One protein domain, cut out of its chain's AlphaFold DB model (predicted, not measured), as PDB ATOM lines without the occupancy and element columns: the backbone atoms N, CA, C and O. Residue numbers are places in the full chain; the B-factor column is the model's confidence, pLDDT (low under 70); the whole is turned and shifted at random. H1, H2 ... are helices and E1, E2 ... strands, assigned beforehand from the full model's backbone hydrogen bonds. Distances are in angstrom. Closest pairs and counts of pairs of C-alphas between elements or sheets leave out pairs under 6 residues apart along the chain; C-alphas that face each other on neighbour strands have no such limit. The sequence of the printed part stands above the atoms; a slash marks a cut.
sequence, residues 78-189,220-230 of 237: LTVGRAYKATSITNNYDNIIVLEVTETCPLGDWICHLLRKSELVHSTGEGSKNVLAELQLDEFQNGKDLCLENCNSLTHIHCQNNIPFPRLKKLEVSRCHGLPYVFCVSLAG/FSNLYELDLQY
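AT A GLANCE: This is residues 78 to 189 and 220 to 230 of the 237 residues of an uncharacterized protein of Solanum tuberosum (UniProt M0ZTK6). Little of this domain is regular structure: a curving wall of six parallel strands, E1 to E6 in chain order, has H1 and H2 packed on one face. The 123 printed residues, 48 in named elements, run E1 E2 H1 E3 H2 E4 E5 E6, class mixed. The whole is compact, radius of gyration of the C-alphas 13.4 A, spanning 42 by 31 by 27 A.

IN THESE COORDINATES: E1 is residues 78 to 80, from C-alpha 78 at (205.136, 206.642, 170.443); E2 95 to 100, 17.1 A; H1 109 to 117, 12.8 A; E3 120 to 124; H2 128 to 137, 14.8 A; E4 145 to 149; E5 170 to 174; E6 225 to 229, to C-alpha 229 at (187.893, 189.785, 167.312).

HOW THE PARTS SIT: E2 and E3 are parallel, N 99 and O 122 2.8 A apart, within hydrogen-bond range. Two layers, helices on one face: H1 over E2, height 9.8 A; H2 over E3, 10.3 A. E2, H1, E3 and E3, H2, E4 are strand-helix-strand units, parallel neighbours joined through a helix, their crossovers right-handed. H1 and H2 touch, C-alphas of Arg 116 and Leu 135 closest at 6.2 A. Every O i to N i+4 pair is within range in H2, 4 of 5 in H1.

THE WHOLE: Residues 190 to 219 are not printed, C-alphas 189 and 220 being 21.8 A apart. Links E1 to E2 and E4 to E5 are long. The model's pLDDT is under 70 in 30 printed residues, among them 83 to 91 and 180 to 189.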
ATOM      1  N   LEU A  78     204.694 206.641 171.834       91.00
ATOM      2  CA  LEU A  78     205.136 206.642 170.443       91.00
ATOM      3  C   LEU A  78     204.066 206.001 169.561       91.00
ATOM      4  O   LEU A  78     203.664 204.866 169.800       91.00
ATOM      5  N   THR A  79     203.618 206.717 168.533       89.50
ATOM      6  CA  THR A  79     202.754 206.184 167.470       89.50
ATOM      7  C   THR A  79     203.444 206.350 166.124       89.50
ATOM      8  O   THR A  79     203.789 207.469 165.738       89.50
ATOM      9  N   VAL A  80     203.666 205.235 165.427       88.75
ATOM     10  CA  VAL A  80     204.368 205.185 164.139       88.75
ATOM     11  C   VAL A  80     203.499 204.522 163.076       88.75
ATOM     12  O   VAL A  80     202.900 203.472 163.309       88.75
ATOM     13  N   GLY A  81     203.467 205.139 161.899       83.00
ATOM     14  CA  GLY A  81     202.623 204.785 160.769       83.00
ATOM     15  C   GLY A  81     201.170 205.215 160.961       83.00
ATOM     16  O   GLY A  81     200.844 206.084 161.769       83.00
ATOM     17  N   ARG A  82     200.274 204.592 160.203       72.06
ATOM     18  CA  ARG A  82     198.817 204.757 160.271       72.06
ATOM     19  C   ARG A  82     198.177 203.803 161.275       72.06
ATOM     20  O   ARG A  82     197.010 203.449 161.114       72.06
ATOM     21  N   ALA A  83     198.912 203.383 162.302       61.91
ATOM     22  CA  ALA A  83     198.354 202.581 163.378       61.91
ATOM     23  C   ALA A  83     197.304 203.407 164.139       61.91
ATOM     24  O   ALA A  83     197.603 204.154 165.071       61.91
ATOM     25  N   TYR A  84     196.050 203.316 163.697       56.66
ATOM     26  CA  TYR A  84     194.934 204.023 164.297       56.66
ATOM     27  C   TYR A  84     194.501 203.270 165.551       56.66
ATOM     28  O   TYR A  84     193.777 202.282 165.474       56.66
ATOM     29  N   LYS A  85     194.885 203.759 166.731       55.31
ATOM     30  CA  LYS A  85     194.093 203.491 167.934       55.31
ATOM     31  C   LYS A  85     193.759 204.807 168.604       55.31
ATOM     32  O   LYS A  85     194.634 205.574 169.000       55.31
ATOM     33  N   ALA A  86     192.454 205.063 168.667       44.25
ATOM     34  CA  ALA A  86     191.885 206.199 169.352       44.25
ATOM     35  C   ALA A  86     192.430 206.264 170.784       44.25
ATOM     36  O   ALA A  86     192.516 205.261 171.497       44.25
ATOM     37  N   THR A  87     192.755 207.490 171.161       43.03
ATOM     38  CA  THR A  87     193.268 208.056 172.415       43.03
ATOM     39  C   THR A  87     192.567 207.626 173.717       43.03
ATOM     40  O   THR A  87     192.763 208.235 174.761       43.03
ATOM     41  N   SER A  88     191.703 206.613 173.692       45.62
ATOM     42  CA  SER A  88     190.966 206.109 174.853       45.62
ATOM     43  C   SER A  88     191.745 205.079 175.681       45.62
ATOM     44  O   SER A  88     191.469 204.955 176.870       45.62
ATOM     45  N   ILE A  89     192.730 204.371 175.108       49.62
ATOM     46  CA  ILE A  89     193.557 203.383 175.846       49.62
ATOM     47  C   ILE A  89     194.827 204.031 176.438       49.62
ATOM     48  O   ILE A  89     195.459 203.498 177.346       49.62
ATOM     49  N   THR A  90     195.190 205.226 175.973       52.66
ATOM     50  CA  THR A  90     196.512 205.828 176.187       52.66
ATOM     51  C   THR A  90     196.719 206.537 177.527       52.66
ATOM     52  O   THR A  90     197.820 206.995 177.802       52.66
ATOM     53  N   ASN A  91     195.696 206.652 178.376       56.41
ATOM     54  CA  ASN A  91     195.745 207.608 179.491       56.41
ATOM     55  C   ASN A  91     196.238 207.010 180.821       56.41
ATOM     56  O   ASN A  91     196.399 207.750 181.787       56.41
ATOM     57  N   ASN A  92     196.484 205.696 180.876       71.31
ATOM     58  CA  ASN A  92     196.826 204.983 182.115       71.31
ATOM     59  C   ASN A  92     198.234 204.362 182.123       71.31
ATOM     60  O   ASN A  92     198.597 203.712 183.104       71.31
ATOM     61  N   TYR A  93     199.007 204.532 181.051       82.00
ATOM     62  CA  TYR A  93     200.316 203.904 180.887       82.00
ATOM     63  C   TYR A  93     201.381 204.968 180.635       82.00
ATOM     64  O   TYR A  93     201.201 205.847 179.796       82.00
ATOM     65  N   ASP A  94     202.505 204.864 181.342       87.94
ATOM     66  CA  ASP A  94     203.633 205.792 181.183       87.94
ATOM     67  C   ASP A  94     204.468 205.492 179.927       87.94
ATOM     68  O   ASP A  94     205.136 206.384 179.403       87.94
ATOM     69  N   ASN A  95     204.435 204.238 179.462       92.56
ATOM     70  CA  ASN A  95     205.263 203.714 178.378       92.56
ATOM     71  C   ASN A  95     204.401 202.960 177.366       92.56
ATOM     72  O   ASN A  95     204.021 201.805 177.585       92.56
ATOM     73  N   ILE A  96     204.095 203.639 176.266       91.25
ATOM     74  CA  ILE A  96     203.179 203.183 175.225       91.25
ATOM     75  C   ILE A  96     203.884 203.214 173.882       91.25
ATOM     76  O   ILE A  96     204.487 204.221 173.501       91.25
ATOM     77  N   ILE A  97     203.727 202.131 173.130       92.38
ATOM     78  CA  ILE A  97     204.192 202.062 171.754       92.38
ATOM     79  C   ILE A  97     203.116 201.461 170.852       92.38
ATOM     80  O   ILE A  97     202.526 200.421 171.148       92.38
ATOM     81  N   VAL A  98     202.834 202.166 169.760       92.38
ATOM     82  CA  VAL A  98     201.826 201.821 168.759       92.38
ATOM     83  C   VAL A  98     202.507 201.846 167.393       92.38
ATOM     84  O   VAL A  98     202.963 202.901 166.953       92.38
ATOM     85  N   LEU A  99     202.623 200.690 166.742       93.31
ATOM     86  CA  LEU A  99     203.424 200.511 165.531       93.31
ATOM     87  C   LEU A  99     202.595 199.898 164.402       93.31
ATOM     88  O   LEU A  99     202.010 198.831 164.570       93.31
ATOM     89  N   GLU A 100     202.615 200.523 163.228       92.50
ATOM     90  CA  GLU A 100     202.276 199.868 161.961       92.50
ATOM     91  C   GLU A 100     203.566 199.334 161.329       92.50
ATOM     92  O   GLU A 100     204.322 200.070 160.699       92.50
ATOM     93  N   VAL A 101     203.838 198.047 161.527       92.31
ATOM     94  CA  VAL A 101     205.042 197.379 161.026       92.31
ATOM     95  C   VAL A 101     204.686 196.644 159.739       92.31
ATOM     96  O   VAL A 101     204.149 195.537 159.762       92.31
ATOM     97  N   THR A 102     204.969 197.258 158.593       88.94
ATOM     98  CA  THR A 102     204.640 196.678 157.279       88.94
ATOM     99  C   THR A 102     205.748 195.798 156.717       88.94
ATOM    100  O   THR A 102     205.471 194.829 156.016       88.94
ATOM    101  N   GLU A 103     207.007 196.121 157.004       87.19
ATOM    102  CA  GLU A 103     208.156 195.374 156.500       87.19
ATOM    103  C   GLU A 103     208.582 194.275 157.469       87.19
ATOM    104  O   GLU A 103     208.499 194.411 158.689       87.19
ATOM    105  N   THR A 104     209.111 193.188 156.912       84.31
ATOM    106  CA  THR A 104     209.630 192.058 157.686       84.31
ATOM    107  C   THR A 104     211.109 192.202 158.044       84.31
ATOM    108  O   THR A 104     211.692 191.253 158.567       84.31
ATOM    109  N   CYS A 105     211.735 193.339 157.739       88.44
ATOM    110  CA  CYS A 105     213.112 193.622 158.125       88.44
ATOM    111  C   CYS A 105     213.226 193.818 159.656       88.44
ATOM    112  O   CYS A 105     212.229 194.142 160.311       88.44
ATOM    113  N   PRO A 106     214.407 193.562 160.252       91.38
ATOM    114  CA  PRO A 106     214.613 193.740 161.687       91.38
ATOM    115  C   PRO A 106     214.273 195.161 162.149       91.38
ATOM    116  O   PRO A 106     214.523 196.127 161.431       91.38
ATOM    117  N   LEU A 107     213.713 195.272 163.355       94.56
ATOM    118  CA  LEU A 107     213.422 196.562 163.977       94.56
ATOM    119  C   LEU A 107     214.729 197.273 164.347       94.56
ATOM    120  O   LEU A 107     215.733 196.622 164.640       94.56
ATOM    121  N   GLY A 108     214.707 198.603 164.356       93.88
ATOM    122  CA  GLY A 108     215.832 199.391 164.845       93.88
ATOM    123  C   GLY A 108     216.057 199.206 166.348       93.88
ATOM    124  O   GLY A 108     215.104 199.057 167.116       93.88
ATOM    125  N   ASP A 109     217.311 199.299 166.791       92.56
ATOM    126  CA  ASP A 109     217.726 199.025 168.175       92.56
ATOM    127  C   ASP A 109     216.977 199.893 169.194       92.56
ATOM    128  O   ASP A 109     216.657 199.456 170.301       92.56
ATOM    129  N   TRP A 110     216.668 201.136 168.825       92.56
ATOM    130  CA  TRP A 110     215.938 202.057 169.692       92.56
ATOM    131  C   TRP A 110     214.460 201.667 169.846       92.56
ATOM    132  O   TRP A 110     213.928 201.778 170.950       92.56
ATOM    133  N   ILE A 111     213.809 201.139 168.799       94.00
ATOM    134  CA  ILE A 111     212.460 200.565 168.906       94.00
ATOM    135  C   ILE A 111     212.503 199.331 169.799       94.00
ATOM    136  O   ILE A 111     211.687 199.230 170.714       94.00
ATOM    137  N   CYS A 112     213.478 198.438 169.602       93.19
ATOM    138  CA  CYS A 112     213.670 197.270 170.466       93.19
ATOM    139  C   CYS A 112     213.837 197.693 171.933       93.19
ATOM    140  O   CYS A 112     213.210 197.126 172.828       93.19
ATOM    141  N   HIS A 113     214.626 198.741 172.188       91.38
ATOM    142  CA  HIS A 113     214.825 199.293 173.527       91.38
ATOM    143  C   HIS A 113     213.528 199.811 174.164       91.38
ATOM    144  O   HIS A 113     213.289 199.563 175.349       91.38
ATOM    145  N   LEU A 114     212.693 200.524 173.400       92.94
ATOM    146  CA  LEU A 114     211.389 200.990 173.876       92.94
ATOM    147  C   LEU A 114     210.454 199.802 174.135       92.94
ATOM    148  O   LEU A 114     209.915 199.683 175.232       92.94
ATOM    149  N   LEU A 115     210.335 198.857 173.202       92.69
ATOM    150  CA  LEU A 115     209.475 197.674 173.339       92.69
ATOM    151  C   LEU A 115     209.695 196.920 174.659       92.69
ATOM    152  O   LEU A 115     208.743 196.617 175.375       92.69
ATOM    153  N   ARG A 116     210.955 196.703 175.049       88.94
ATOM    154  CA  ARG A 116     211.333 195.986 176.288       88.94
ATOM    155  C   ARG A 116     210.896 196.696 177.576       88.94
ATOM    156  O   ARG A 116     210.723 196.076 178.627       88.94
ATOM    157  N   LYS A 117     210.719 198.015 177.511       90.31
ATOM    158  CA  LYS A 117     210.283 198.864 178.632       90.31
ATOM    159  C   LYS A 117     208.800 199.231 178.563       90.31
ATOM    160  O   LYS A 117     208.328 199.953 179.440       90.31
ATOM    161  N   SER A 118     208.094 198.798 177.520       91.75
ATOM    162  CA  SER A 118     206.715 199.204 177.263       91.75
ATOM    163  C   SER A 118     205.752 198.491 178.199       91.75
ATOM    164  O   SER A 118     205.904 197.305 178.487       91.75
ATOM    165  N   GLU A 119     204.749 199.227 178.668       92.38
ATOM    166  CA  GLU A 119     203.635 198.670 179.435       92.38
ATOM    167  C   GLU A 119     202.477 198.283 178.516       92.38
ATOM    168  O   GLU A 119     201.808 197.279 178.763       92.38
ATOM    169  N   LEU A 120     202.269 199.056 177.449       90.69
ATOM    170  CA  LEU A 120     201.309 198.761 176.397       90.69
ATOM    171  C   LEU A 120     202.013 198.726 175.045       90.69
ATOM    172  O   LEU A 120     202.651 199.704 174.646       90.69
ATOM    173  N   VAL A 121     201.842 197.616 174.329       92.50
ATOM    174  CA  VAL A 121     202.311 197.457 172.951       92.50
ATOM    175  C   VAL A 121     201.114 197.189 172.052       92.50
ATOM    176  O   VAL A 121     200.387 196.217 172.248       92.50
ATOM    177  N   HIS A 122     200.929 198.032 171.044       91.19
ATOM    178  CA  HIS A 122     200.034 197.763 169.928       91.19
ATOM    179  C   HIS A 122     200.863 197.627 168.655       91.19
ATOM    180  O   HIS A 122     201.597 198.542 168.289       91.19
ATOM    181  N   SER A 123     200.744 196.487 167.983       92.69
ATOM    182  CA  SER A 123     201.378 196.248 166.692       92.69
ATOM    183  C   SER A 123     200.335 195.868 165.654       92.69
ATOM    184  O   SER A 123     199.465 195.037 165.920       92.69
ATOM    185  N   THR A 124     200.448 196.452 164.467       91.69
ATOM    186  CA  THR A 124     199.645 196.086 163.304       91.69
ATOM    187  C   THR A 124     200.507 195.887 162.066       91.69
ATOM    188  O   THR A 124     201.599 196.443 161.964       91.69
ATOM    189  N   GLY A 125     200.031 195.070 161.129       90.94
ATOM    190  CA  GLY A 125     200.703 194.803 159.861       90.94
ATOM    191  C   GLY A 125     201.589 193.557 159.870       90.94
ATOM    192  O   GLY A 125     201.874 192.943 160.903       90.94
ATOM    193  N   GLU A 126     202.028 193.175 158.672       88.44
ATOM    194  CA  GLU A 126     202.696 191.899 158.381       88.44
ATOM    195  C   GLU A 126     204.071 191.732 159.058       88.44
ATOM    196  O   GLU A 126     204.522 190.616 159.328       88.44
ATOM    197  N   GLY A 127     204.737 192.834 159.396       90.56
ATOM    198  CA  GLY A 127     206.011 192.848 160.111       90.56
ATOM    199  C   GLY A 127     205.897 192.640 161.624       90.56
ATOM    200  O   GLY A 127     206.919 192.477 162.291       90.56
ATOM    201  N   SER A 128     204.684 192.572 162.185       90.62
ATOM    202  CA  SER A 128     204.445 192.453 163.638       90.62
ATOM    203  C   SER A 128     205.058 191.203 164.286       90.62
ATOM    204  O   SER A 128     205.266 191.167 165.498       90.62
ATOM    205  N   LYS A 129     205.431 190.190 163.494       87.94
ATOM    206  CA  LYS A 129     206.240 189.052 163.964       87.94
ATOM    207  C   LYS A 129     207.579 189.472 164.575       87.94
ATOM    208  O   LYS A 129     208.028 188.846 165.530       87.94
ATOM    209  N   ASN A 130     208.178 190.551 164.074       90.88
ATOM    210  CA  ASN A 130     209.445 191.068 164.585       90.88
ATOM    211  C   ASN A 130     209.253 191.759 165.941       90.88
ATOM    212  O   ASN A 130     210.112 191.648 166.808       90.88
ATOM    213  N   VAL A 131     208.096 192.398 166.160       91.56
ATOM    214  CA  VAL A 131     207.731 192.960 167.469       91.56
ATOM    215  C   VAL A 131     207.595 191.843 168.497       91.56
ATOM    216  O   VAL A 131     208.203 191.916 169.559       91.56
ATOM    217  N   LEU A 132     206.866 190.771 168.170       87.25
ATOM    218  CA  LEU A 132     206.731 189.627 169.076       87.25
ATOM    219  C   LEU A 132     208.066 188.943 169.372       87.25
ATOM    220  O   LEU A 132     208.309 188.601 170.527       87.25
ATOM    221  N   ALA A 133     208.929 188.779 168.366       86.25
ATOM    222  CA  ALA A 133     210.259 188.210 168.557       86.25
ATOM    223  C   ALA A 133     211.082 189.022 169.574       86.25
ATOM    224  O   ALA A 133     211.683 188.437 170.472       86.25
ATOM    225  N   GLU A 134     211.051 190.357 169.501       89.38
ATOM    226  CA  GLU A 134     211.736 191.220 170.476       89.38
ATOM    227  C   GLU A 134     211.116 191.158 171.872       89.38
ATOM    228  O   GLU A 134     211.839 191.080 172.866       89.38
ATOM    229  N   LEU A 135     209.782 191.150 171.978       86.94
ATOM    230  CA  LEU A 135     209.108 191.038 173.276       86.94
ATOM    231  C   LEU A 135     209.406 189.706 173.974       86.94
ATOM    232  O   LEU A 135     209.426 189.652 175.202       86.94
ATOM    233  N   GLN A 136     209.653 188.642 173.211       79.19
ATOM    234  CA  GLN A 136     210.000 187.326 173.745       79.19
ATOM    235  C   GLN A 136     211.418 187.266 174.322       79.19
ATOM    236  O   GLN A 136     211.624 186.512 175.268       79.19
ATOM    237  N   LEU A 137     212.372 188.052 173.807       79.62
ATOM    238  CA  LEU A 137     213.763 188.034 174.287       79.62
ATOM    239  C   LEU A 137     213.888 188.428 175.762       79.62
ATOM    240  O   LEU A 137     214.678 187.832 176.486       79.62
ATOM    241  N   ASP A 138     213.096 189.408 176.194       70.88
ATOM    242  CA  ASP A 138     213.069 189.901 177.575       70.88
ATOM    243  C   ASP A 138     211.768 189.503 178.293       70.88
ATOM    244  O   ASP A 138     211.355 190.170 179.241       70.88
ATOM    245  N   GLU A 139     211.083 188.455 177.815       69.19
ATOM    246  CA  GLU A 139     209.826 187.915 178.359       69.19
ATOM    247  C   GLU A 139     208.717 188.966 178.589       69.19
ATOM    248  O   GLU A 139     207.806 188.751 179.381       69.19
ATOM    249  N   PHE A 140     208.763 190.126 177.931       73.12
ATOM    250  CA  PHE A 140     207.850 191.255 178.140       73.12
ATOM    251  C   PHE A 140     207.621 191.592 179.629       73.12
ATOM    252  O   PHE A 140     206.499 191.820 180.083       73.12
ATOM    253  N   GLN A 141     208.701 191.636 180.412       71.19
ATOM    254  CA  GLN A 141     208.674 191.777 181.879       71.19
ATOM    255  C   GLN A 141     208.017 193.063 182.415       71.19
ATOM    256  O   GLN A 141     207.738 193.154 183.610       71.19
ATOM    257  N   ASN A 142     207.770 194.072 181.580       76.56
ATOM    258  CA  ASN A 142     207.031 195.286 181.965       76.56
ATOM    259  C   ASN A 142     205.645 195.375 181.316       76.56
ATOM    260  O   ASN A 142     204.823 196.197 181.725       76.56
ATOM    261  N   GLY A 143     205.387 194.504 180.346       76.69
ATOM    262  CA  GLY A 143     204.196 194.504 179.529       76.69
ATOM    263  C   GLY A 143     202.961 194.080 180.296       76.69
ATOM    264  O   GLY A 143     202.905 192.988 180.862       76.69
ATOM    265  N   LYS A 144     201.964 194.957 180.302       83.94
ATOM    266  CA  LYS A 144     200.636 194.718 180.866       83.94
ATOM    267  C   LYS A 144     199.658 194.383 179.745       83.94
ATOM    268  O   LYS A 144     198.938 193.397 179.862       83.94
ATOM    269  N   ASP A 145     199.708 195.130 178.645       88.44
ATOM    270  CA  ASP A 145     198.728 195.025 177.569       88.44
ATOM    271  C   ASP A 145     199.423 194.815 176.220       88.44
ATOM    272  O   ASP A 145     200.312 195.576 175.831       88.44
ATOM    273  N   LEU A 146     198.990 193.787 175.490       89.00
ATOM    274  CA  LEU A 146     199.453 193.481 174.139       89.00
ATOM    275  C   LEU A 146     198.256 193.461 173.192       89.00
ATOM    276  O   LEU A 146     197.327 192.680 173.379       89.00
ATOM    277  N   CYS A 147     198.288 194.319 172.178       89.44
ATOM    278  CA  CYS A 147     197.287 194.388 171.118       89.44
ATOM    279  C   CYS A 147     197.937 194.029 169.778       89.44
ATOM    280  O   CYS A 147     198.934 194.640 169.390       89.44
ATOM    281  N   LEU A 148     197.362 193.070 169.061       89.06
ATOM    282  CA  LEU A 148     197.793 192.651 167.729       89.06
ATOM    283  C   LEU A 148     196.619 192.796 166.759       89.06
ATOM    284  O   LEU A 148     195.585 192.160 166.956       89.06
ATOM    285  N   GLU A 149     196.777 193.606 165.714       87.75
ATOM    286  CA  GLU A 149     195.722 193.838 164.718       87.75
ATOM    287  C   GLU A 149     196.227 193.613 163.287       87.75
ATOM    288  O   GLU A 149     197.279 194.122 162.916       87.75
ATOM    289  N   ASN A 150     195.465 192.932 162.428       88.12
ATOM    290  CA  ASN A 150     195.811 192.743 161.007       88.12
ATOM    291  C   ASN A 150     197.203 192.105 160.800       88.12
ATOM    292  O   ASN A 150     197.951 192.481 159.896       88.12
ATOM    293  N   CYS A 151     197.585 191.159 161.660       86.06
ATOM    294  CA  CYS A 151     198.895 190.510 161.623       86.06
ATOM    295  C   CYS A 151     198.808 189.146 160.917       86.06
ATOM    296  O   CYS A 151     198.941 188.102 161.558       86.06
ATOM    297  N   ASN A 152     198.568 189.118 159.604       83.88
ATOM    298  CA  ASN A 152     198.300 187.857 158.891       83.88
ATOM    299  C   ASN A 152     199.535 186.975 158.698       83.88
ATOM    300  O   ASN A 152     199.406 185.784 158.448       83.88
ATOM    301  N   SER A 153     200.736 187.522 158.846       82.00
ATOM    302  CA  SER A 153     201.973 186.739 158.856       82.00
ATOM    303  C   SER A 153     202.230 186.014 160.184       82.00
ATOM    304  O   SER A 153     203.177 185.230 160.270       82.00
ATOM    305  N   LEU A 154     201.446 186.282 161.239       79.06
ATOM    306  CA  LEU A 154     201.610 185.625 162.537       79.06
ATOM    307  C   LEU A 154     200.938 184.261 162.554       79.06
ATOM    308  O   LEU A 154     199.719 184.185 162.538       79.06
ATOM    309  N   THR A 155     201.733 183.203 162.688       74.88
ATOM    310  CA  THR A 155     201.235 181.822 162.767       74.88
ATOM    311  C   THR A 155     201.030 181.308 164.188       74.88
ATOM    312  O   THR A 155     200.296 180.347 164.398       74.88
ATOM    313  N   HIS A 156     201.696 181.912 165.170       73.75
ATOM    314  CA  HIS A 156     201.595 181.549 166.585       73.75
ATOM    315  C   HIS A 156     202.103 182.702 167.456       73.75
ATOM    316  O   HIS A 156     202.949 183.492 167.030       73.75
ATOM    317  N   ILE A 157     201.658 182.752 168.711       72.88
ATOM    318  CA  ILE A 157     202.300 183.553 169.757       72.88
ATOM    319  C   ILE A 157     203.135 182.584 170.599       72.88
ATOM    320  O   ILE A 157     202.622 181.860 171.455       72.88
ATOM    321  N   HIS A 158     204.435 182.497 170.297       63.19
ATOM    322  CA  HIS A 158     205.341 181.615 171.034       63.19
ATOM    323  C   HIS A 158     205.507 182.080 172.487       63.19
ATOM    324  O   HIS A 158     205.655 183.268 172.770       63.19
ATOM    325  N   CYS A 159     205.527 181.114 173.404       53.66
ATOM    326  CA  CYS A 159     205.838 181.313 174.813       53.66
ATOM    327  C   CYS A 159     207.052 180.439 175.131       53.66
ATOM    328  O   CYS A 159     206.954 179.212 175.050       53.66
ATOM    329  N   GLN A 160     208.205 181.035 175.452       48.09
ATOM    330  CA  GLN A 160     209.333 180.244 175.947       48.09
ATOM    331  C   GLN A 160     208.931 179.591 177.282       48.09
ATOM    332  O   GLN A 160     208.282 180.206 178.124       48.09
ATOM    333  N   ASN A 161     209.281 178.316 177.463       47.50
ATOM    334  CA  ASN A 161     209.076 177.561 178.708       47.50
ATOM    335  C   ASN A 161     207.615 177.382 179.180       47.50
ATOM    336  O   ASN A 161     207.394 177.208 180.377       47.50
ATOM    337  N   ASN A 162     206.612 177.409 178.290       49.94
ATOM    338  CA  ASN A 162     205.181 177.334 178.658       49.94
ATOM    339  C   ASN A 162     204.720 178.440 179.636       49.94
ATOM    340  O   ASN A 162     203.632 178.337 180.211       49.94
ATOM    341  N   ILE A 163     205.514 179.505 179.807       51.09
ATOM    342  CA  ILE A 163     205.152 180.693 180.583       51.09
ATOM    343  C   ILE A 163     205.035 181.854 179.596       51.09
ATOM    344  O   ILE A 163     206.023 182.504 179.258       51.09
ATOM    345  N   PRO A 164     203.831 182.106 179.080       63.16
ATOM    346  CA  PRO A 164     203.565 183.335 178.364       63.16
ATOM    347  C   PRO A 164     203.829 184.542 179.261       63.16
ATOM    348  O   PRO A 164     203.451 184.501 180.434       63.16
ATOM    349  N   PHE A 165     204.418 185.595 178.683       73.25
ATOM    350  CA  PHE A 165     204.460 186.975 179.183       73.25
ATOM    351  C   PHE A 165     203.991 187.113 180.648       73.25
ATOM    352  O   PHE A 165     202.809 187.364 180.902       73.25
ATOM    353  N   PRO A 166     204.876 186.904 181.640       69.88
ATOM    354  CA  PRO A 166     204.485 186.591 183.009       69.88
ATOM    355  C   PRO A 166     203.687 187.708 183.679       69.88
ATOM    356  O   PRO A 166     203.012 187.453 184.673       69.88
ATOM    357  N   ARG A 167     203.744 188.938 183.159       79.19
ATOM    358  CA  ARG A 167     203.020 190.108 183.674       79.19
ATOM    359  C   ARG A 167     201.895 190.599 182.771       79.19
ATOM    360  O   ARG A 167     201.217 191.552 183.159       79.19
ATOM    361  N   LEU A 168     201.668 189.938 181.638       83.94
ATOM    362  CA  LEU A 168     200.597 190.293 180.723       83.94
ATOM    363  C   LEU A 168     199.248 190.099 181.410       83.94
ATOM    364  O   LEU A 168     198.954 189.044 181.971       83.94
ATOM    365  N   LYS A 169     198.455 191.159 181.370       87.19
ATOM    366  CA  LYS A 169     197.140 191.311 181.985       87.19
ATOM    367  C   LYS A 169     196.030 191.265 180.952       87.19
ATOM    368  O   LYS A 169     194.997 190.641 181.208       87.19
ATOM    369  N   LYS A 170     196.280 191.882 179.795       85.81
ATOM    370  CA  LYS A 170     195.358 191.944 178.669       85.81
ATOM    371  C   LYS A 170     196.042 191.531 177.368       85.81
ATOM    372  O   LYS A 170     197.102 192.051 177.023       85.81
ATOM    373  N   LEU A 171     195.396 190.630 176.634       86.38
ATOM    374  CA  LEU A 171     195.758 190.268 175.266       86.38
ATOM    375  C   LEU A 171     194.567 190.538 174.346       86.38
ATOM    376  O   LEU A 171     193.494 189.975 174.542       86.38
ATOM    377  N   GLU A 172     194.766 191.384 173.343       86.69
ATOM    378  CA  GLU A 172     193.785 191.675 172.297       86.69
ATOM    379  C   GLU A 172     194.354 191.221 170.951       86.69
ATOM    380  O   GLU A 172     195.445 191.642 170.561       86.69
ATOM    381  N   VAL A 173     193.634 190.355 170.238       85.31
ATOM    382  CA  VAL A 173     194.008 189.894 168.895       85.31
ATOM    383  C   VAL A 173     192.823 190.092 167.962       85.31
ATOM    384  O   VAL A 173     191.743 189.550 168.195       85.31
ATOM    385  N   SER A 174     193.017 190.861 166.893       85.75
ATOM    386  CA  SER A 174     191.951 191.216 165.957       85.75
ATOM    387  C   SER A 174     192.398 191.071 164.505       85.75
ATOM    388  O   SER A 174     193.469 191.543 164.129       85.75
ATOM    389  N   ARG A 175     191.577 190.422 163.667       84.06
ATOM    390  CA  ARG A 175     191.816 190.287 162.210       84.06
ATOM    391  C   ARG A 175     193.180 189.675 161.850       84.06
ATOM    392  O   ARG A 175     193.810 190.052 160.868       84.06
ATOM    393  N   CYS A 176     193.661 188.733 162.657       82.00
ATOM    394  CA  CYS A 176     194.904 188.003 162.403       82.00
ATOM    395  C   CYS A 176     194.582 186.662 161.733       82.00
ATOM    396  O   CYS A 176     194.571 185.620 162.386       82.00
ATOM    397  N   HIS A 177     194.296 186.678 160.430       78.88
ATOM    398  CA  HIS A 177     193.817 185.491 159.704       78.88
ATOM    399  C   HIS A 177     194.886 184.392 159.571       78.88
ATOM    400  O   HIS A 177     194.568 183.223 159.396       78.88
ATOM    401  N   GLY A 178     196.169 184.729 159.686       73.50
ATOM    402  CA  GLY A 178     197.236 183.728 159.661       73.50
ATOM    403  C   GLY A 178     197.480 183.008 160.976       73.50
ATOM    404  O   GLY A 178     198.369 182.161 160.994       73.50
ATOM    405  N   LEU A 179     196.740 183.336 162.046       72.75
ATOM    406  CA  LEU A 179     196.954 182.830 163.402       72.75
ATOM    407  C   LEU A 179     195.977 181.677 163.711       72.75
ATOM    408  O   LEU A 179     194.922 181.914 164.301       72.75
ATOM    409  N   PRO A 180     196.294 180.418 163.337       64.75
ATOM    410  CA  PRO A 180     195.420 179.276 163.597       64.75
ATOM    411  C   PRO A 180     195.279 178.937 165.084       64.75
ATOM    412  O   PRO A 180     194.290 178.309 165.474       64.75
ATOM    413  N   TYR A 181     196.260 179.353 165.891       65.44
ATOM    414  CA  TYR A 181     196.352 179.106 167.326       65.44
ATOM    415  C   TYR A 181     196.837 180.376 168.032       65.44
ATOM    416  O   TYR A 181     197.902 180.899 167.696       65.44
ATOM    417  N   VAL A 182     196.096 180.858 169.037       60.59
ATOM    418  CA  VAL A 182     196.569 181.982 169.869       60.59
ATOM    419  C   VAL A 182     197.759 181.543 170.717       60.59
ATOM    420  O   VAL A 182     198.711 182.300 170.874       60.59
ATOM    421  N   PHE A 183     197.743 180.307 171.219       61.31
ATOM    422  CA  PHE A 183     198.777 179.782 172.102       61.31
ATOM    423  C   PHE A 183     199.294 178.435 171.592       61.31
ATOM    424  O   PHE A 183     198.515 177.564 171.216       61.31
ATOM    425  N   CYS A 184     200.615 178.245 171.603       53.16
ATOM    426  CA  CYS A 184     201.212 176.929 171.390       53.16
ATOM    427  C   CYS A 184     201.561 176.298 172.737       53.16
ATOM    428  O   CYS A 184     202.373 176.843 173.487       53.16
ATOM    429  N   VAL A 185     201.017 175.110 172.998       46.72
ATOM    430  CA  VAL A 185     201.570 174.202 174.003       46.72
ATOM    431  C   VAL A 185     202.920 173.741 173.460       46.72
ATOM    432  O   VAL A 185     202.977 173.017 172.464       46.72
ATOM    433  N   SER A 186     204.023 174.191 174.056       43.44
ATOM    434  CA  SER A 186     205.326 173.629 173.707       43.44
ATOM    435  C   SER A 186     205.407 172.256 174.359       43.44
ATOM    436  O   SER A 186     205.757 172.133 175.532       43.44
ATOM    437  N   LEU A 187     205.061 171.219 173.596       39.47
ATOM    438  CA  LEU A 187     205.394 169.843 173.940       39.47
ATOM    439  C   LEU A 187     206.914 169.718 173.857       39.47
ATOM    440  O   LEU A 187     207.489 169.471 172.793       39.47
ATOM    441  N   ALA A 188     207.582 169.920 174.986       33.91
ATOM    442  CA  ALA A 188     208.963 169.508 175.144       33.91
ATOM    443  C   ALA A 188     209.015 167.977 174.989       33.91
ATOM    444  O   ALA A 188     208.804 167.243 175.948       33.91
ATOM    445  N   GLY A 189     209.254 167.498 173.763       34.59
ATOM    446  CA  GLY A 189     209.583 166.093 173.501       34.59
ATOM    447  C   GLY A 189     208.850 165.371 172.368       34.59
ATOM    448  O   GLY A 189     209.019 164.161 172.265       34.59
ATOM    449  N   PHE A 220     199.038 181.683 181.918       65.88
ATOM    450  CA  PHE A 220     199.090 183.130 182.082       65.88
ATOM    451  C   PHE A 220     198.720 183.492 183.521       65.88
ATOM    452  O   PHE A 220     197.552 183.678 183.849       65.88
ATOM    453  N   SER A 221     199.713 183.586 184.401       67.12
ATOM    454  CA  SER A 221     199.462 183.792 185.837       67.12
ATOM    455  C   SER A 221     198.741 185.108 186.167       67.12
ATOM    456  O   SER A 221     198.139 185.208 187.231       67.12
ATOM    457  N   ASN A 222     198.813 186.107 185.279       75.62
ATOM    458  CA  ASN A 222     198.274 187.452 185.503       75.62
ATOM    459  C   ASN A 222     197.258 187.920 184.444       75.62
ATOM    460  O   ASN A 222     196.716 189.017 184.597       75.62
ATOM    461  N   LEU A 223     196.986 187.119 183.407       79.81
ATOM    462  CA  LEU A 223     196.039 187.485 182.351       79.81
ATOM    463  C   LEU A 223     194.618 187.374 182.901       79.81
ATOM    464  O   LEU A 223     194.195 186.298 183.319       79.81
ATOM    465  N   TYR A 224     193.885 188.482 182.892       80.12
ATOM    466  CA  TYR A 224     192.475 188.511 183.289       80.12
ATOM    467  C   TYR A 224     191.550 188.906 182.134       80.12
ATOM    468  O   TYR A 224     190.338 188.739 182.254       80.12
ATOM    469  N   GLU A 225     192.098 189.419 181.028       80.81
ATOM    470  CA  GLU A 225     191.334 189.841 179.856       80.81
ATOM    471  C   GLU A 225     191.952 189.279 178.569       80.81
ATOM    472  O   GLU A 225     193.126 189.501 178.269       80.81
ATOM    473  N   LEU A 226     191.141 188.547 177.808       82.38
ATOM    474  CA  LEU A 226     191.465 188.037 176.480       82.38
ATOM    475  C   LEU A 226     190.341 188.463 175.533       82.38
ATOM    476  O   LEU A 226     189.207 188.015 175.697       82.38
ATOM    477  N   ASP A 227     190.656 189.325 174.571       80.50
ATOM    478  CA  ASP A 227     189.715 189.797 173.552       80.50
ATOM    479  C   ASP A 227     190.155 189.298 172.172       80.50
ATOM    480  O   ASP A 227     191.266 189.577 171.714       80.50
ATOM    481  N   LEU A 228     189.289 188.517 171.526       80.31
ATOM    482  CA  LEU A 228     189.528 187.917 170.218       80.31
ATOM    483  C   LEU A 228     188.439 188.388 169.258       80.31
ATOM    484  O   LEU A 228     187.276 188.001 169.380       80.31
ATOM    485  N   GLN A 229     188.821 189.202 168.278       77.69
ATOM    486  CA  GLN A 229     187.893 189.785 167.312       77.69
ATOM    487  C   GLN A 229     188.190 189.274 165.900       77.69
ATOM    488  O   GLN A 229     189.334 189.249 165.452       77.69
ATOM    489  N   TYR A 230     187.142 188.884 165.172       75.62
ATOM    490  CA  TYR A 230     187.249 188.292 163.829       75.62
ATOM    491  C   TYR A 230     188.192 187.066 163.760       75.62
ATOM    492  O   TYR A 230     189.114 187.040 162.941       75.62
TER     493      TYR A 230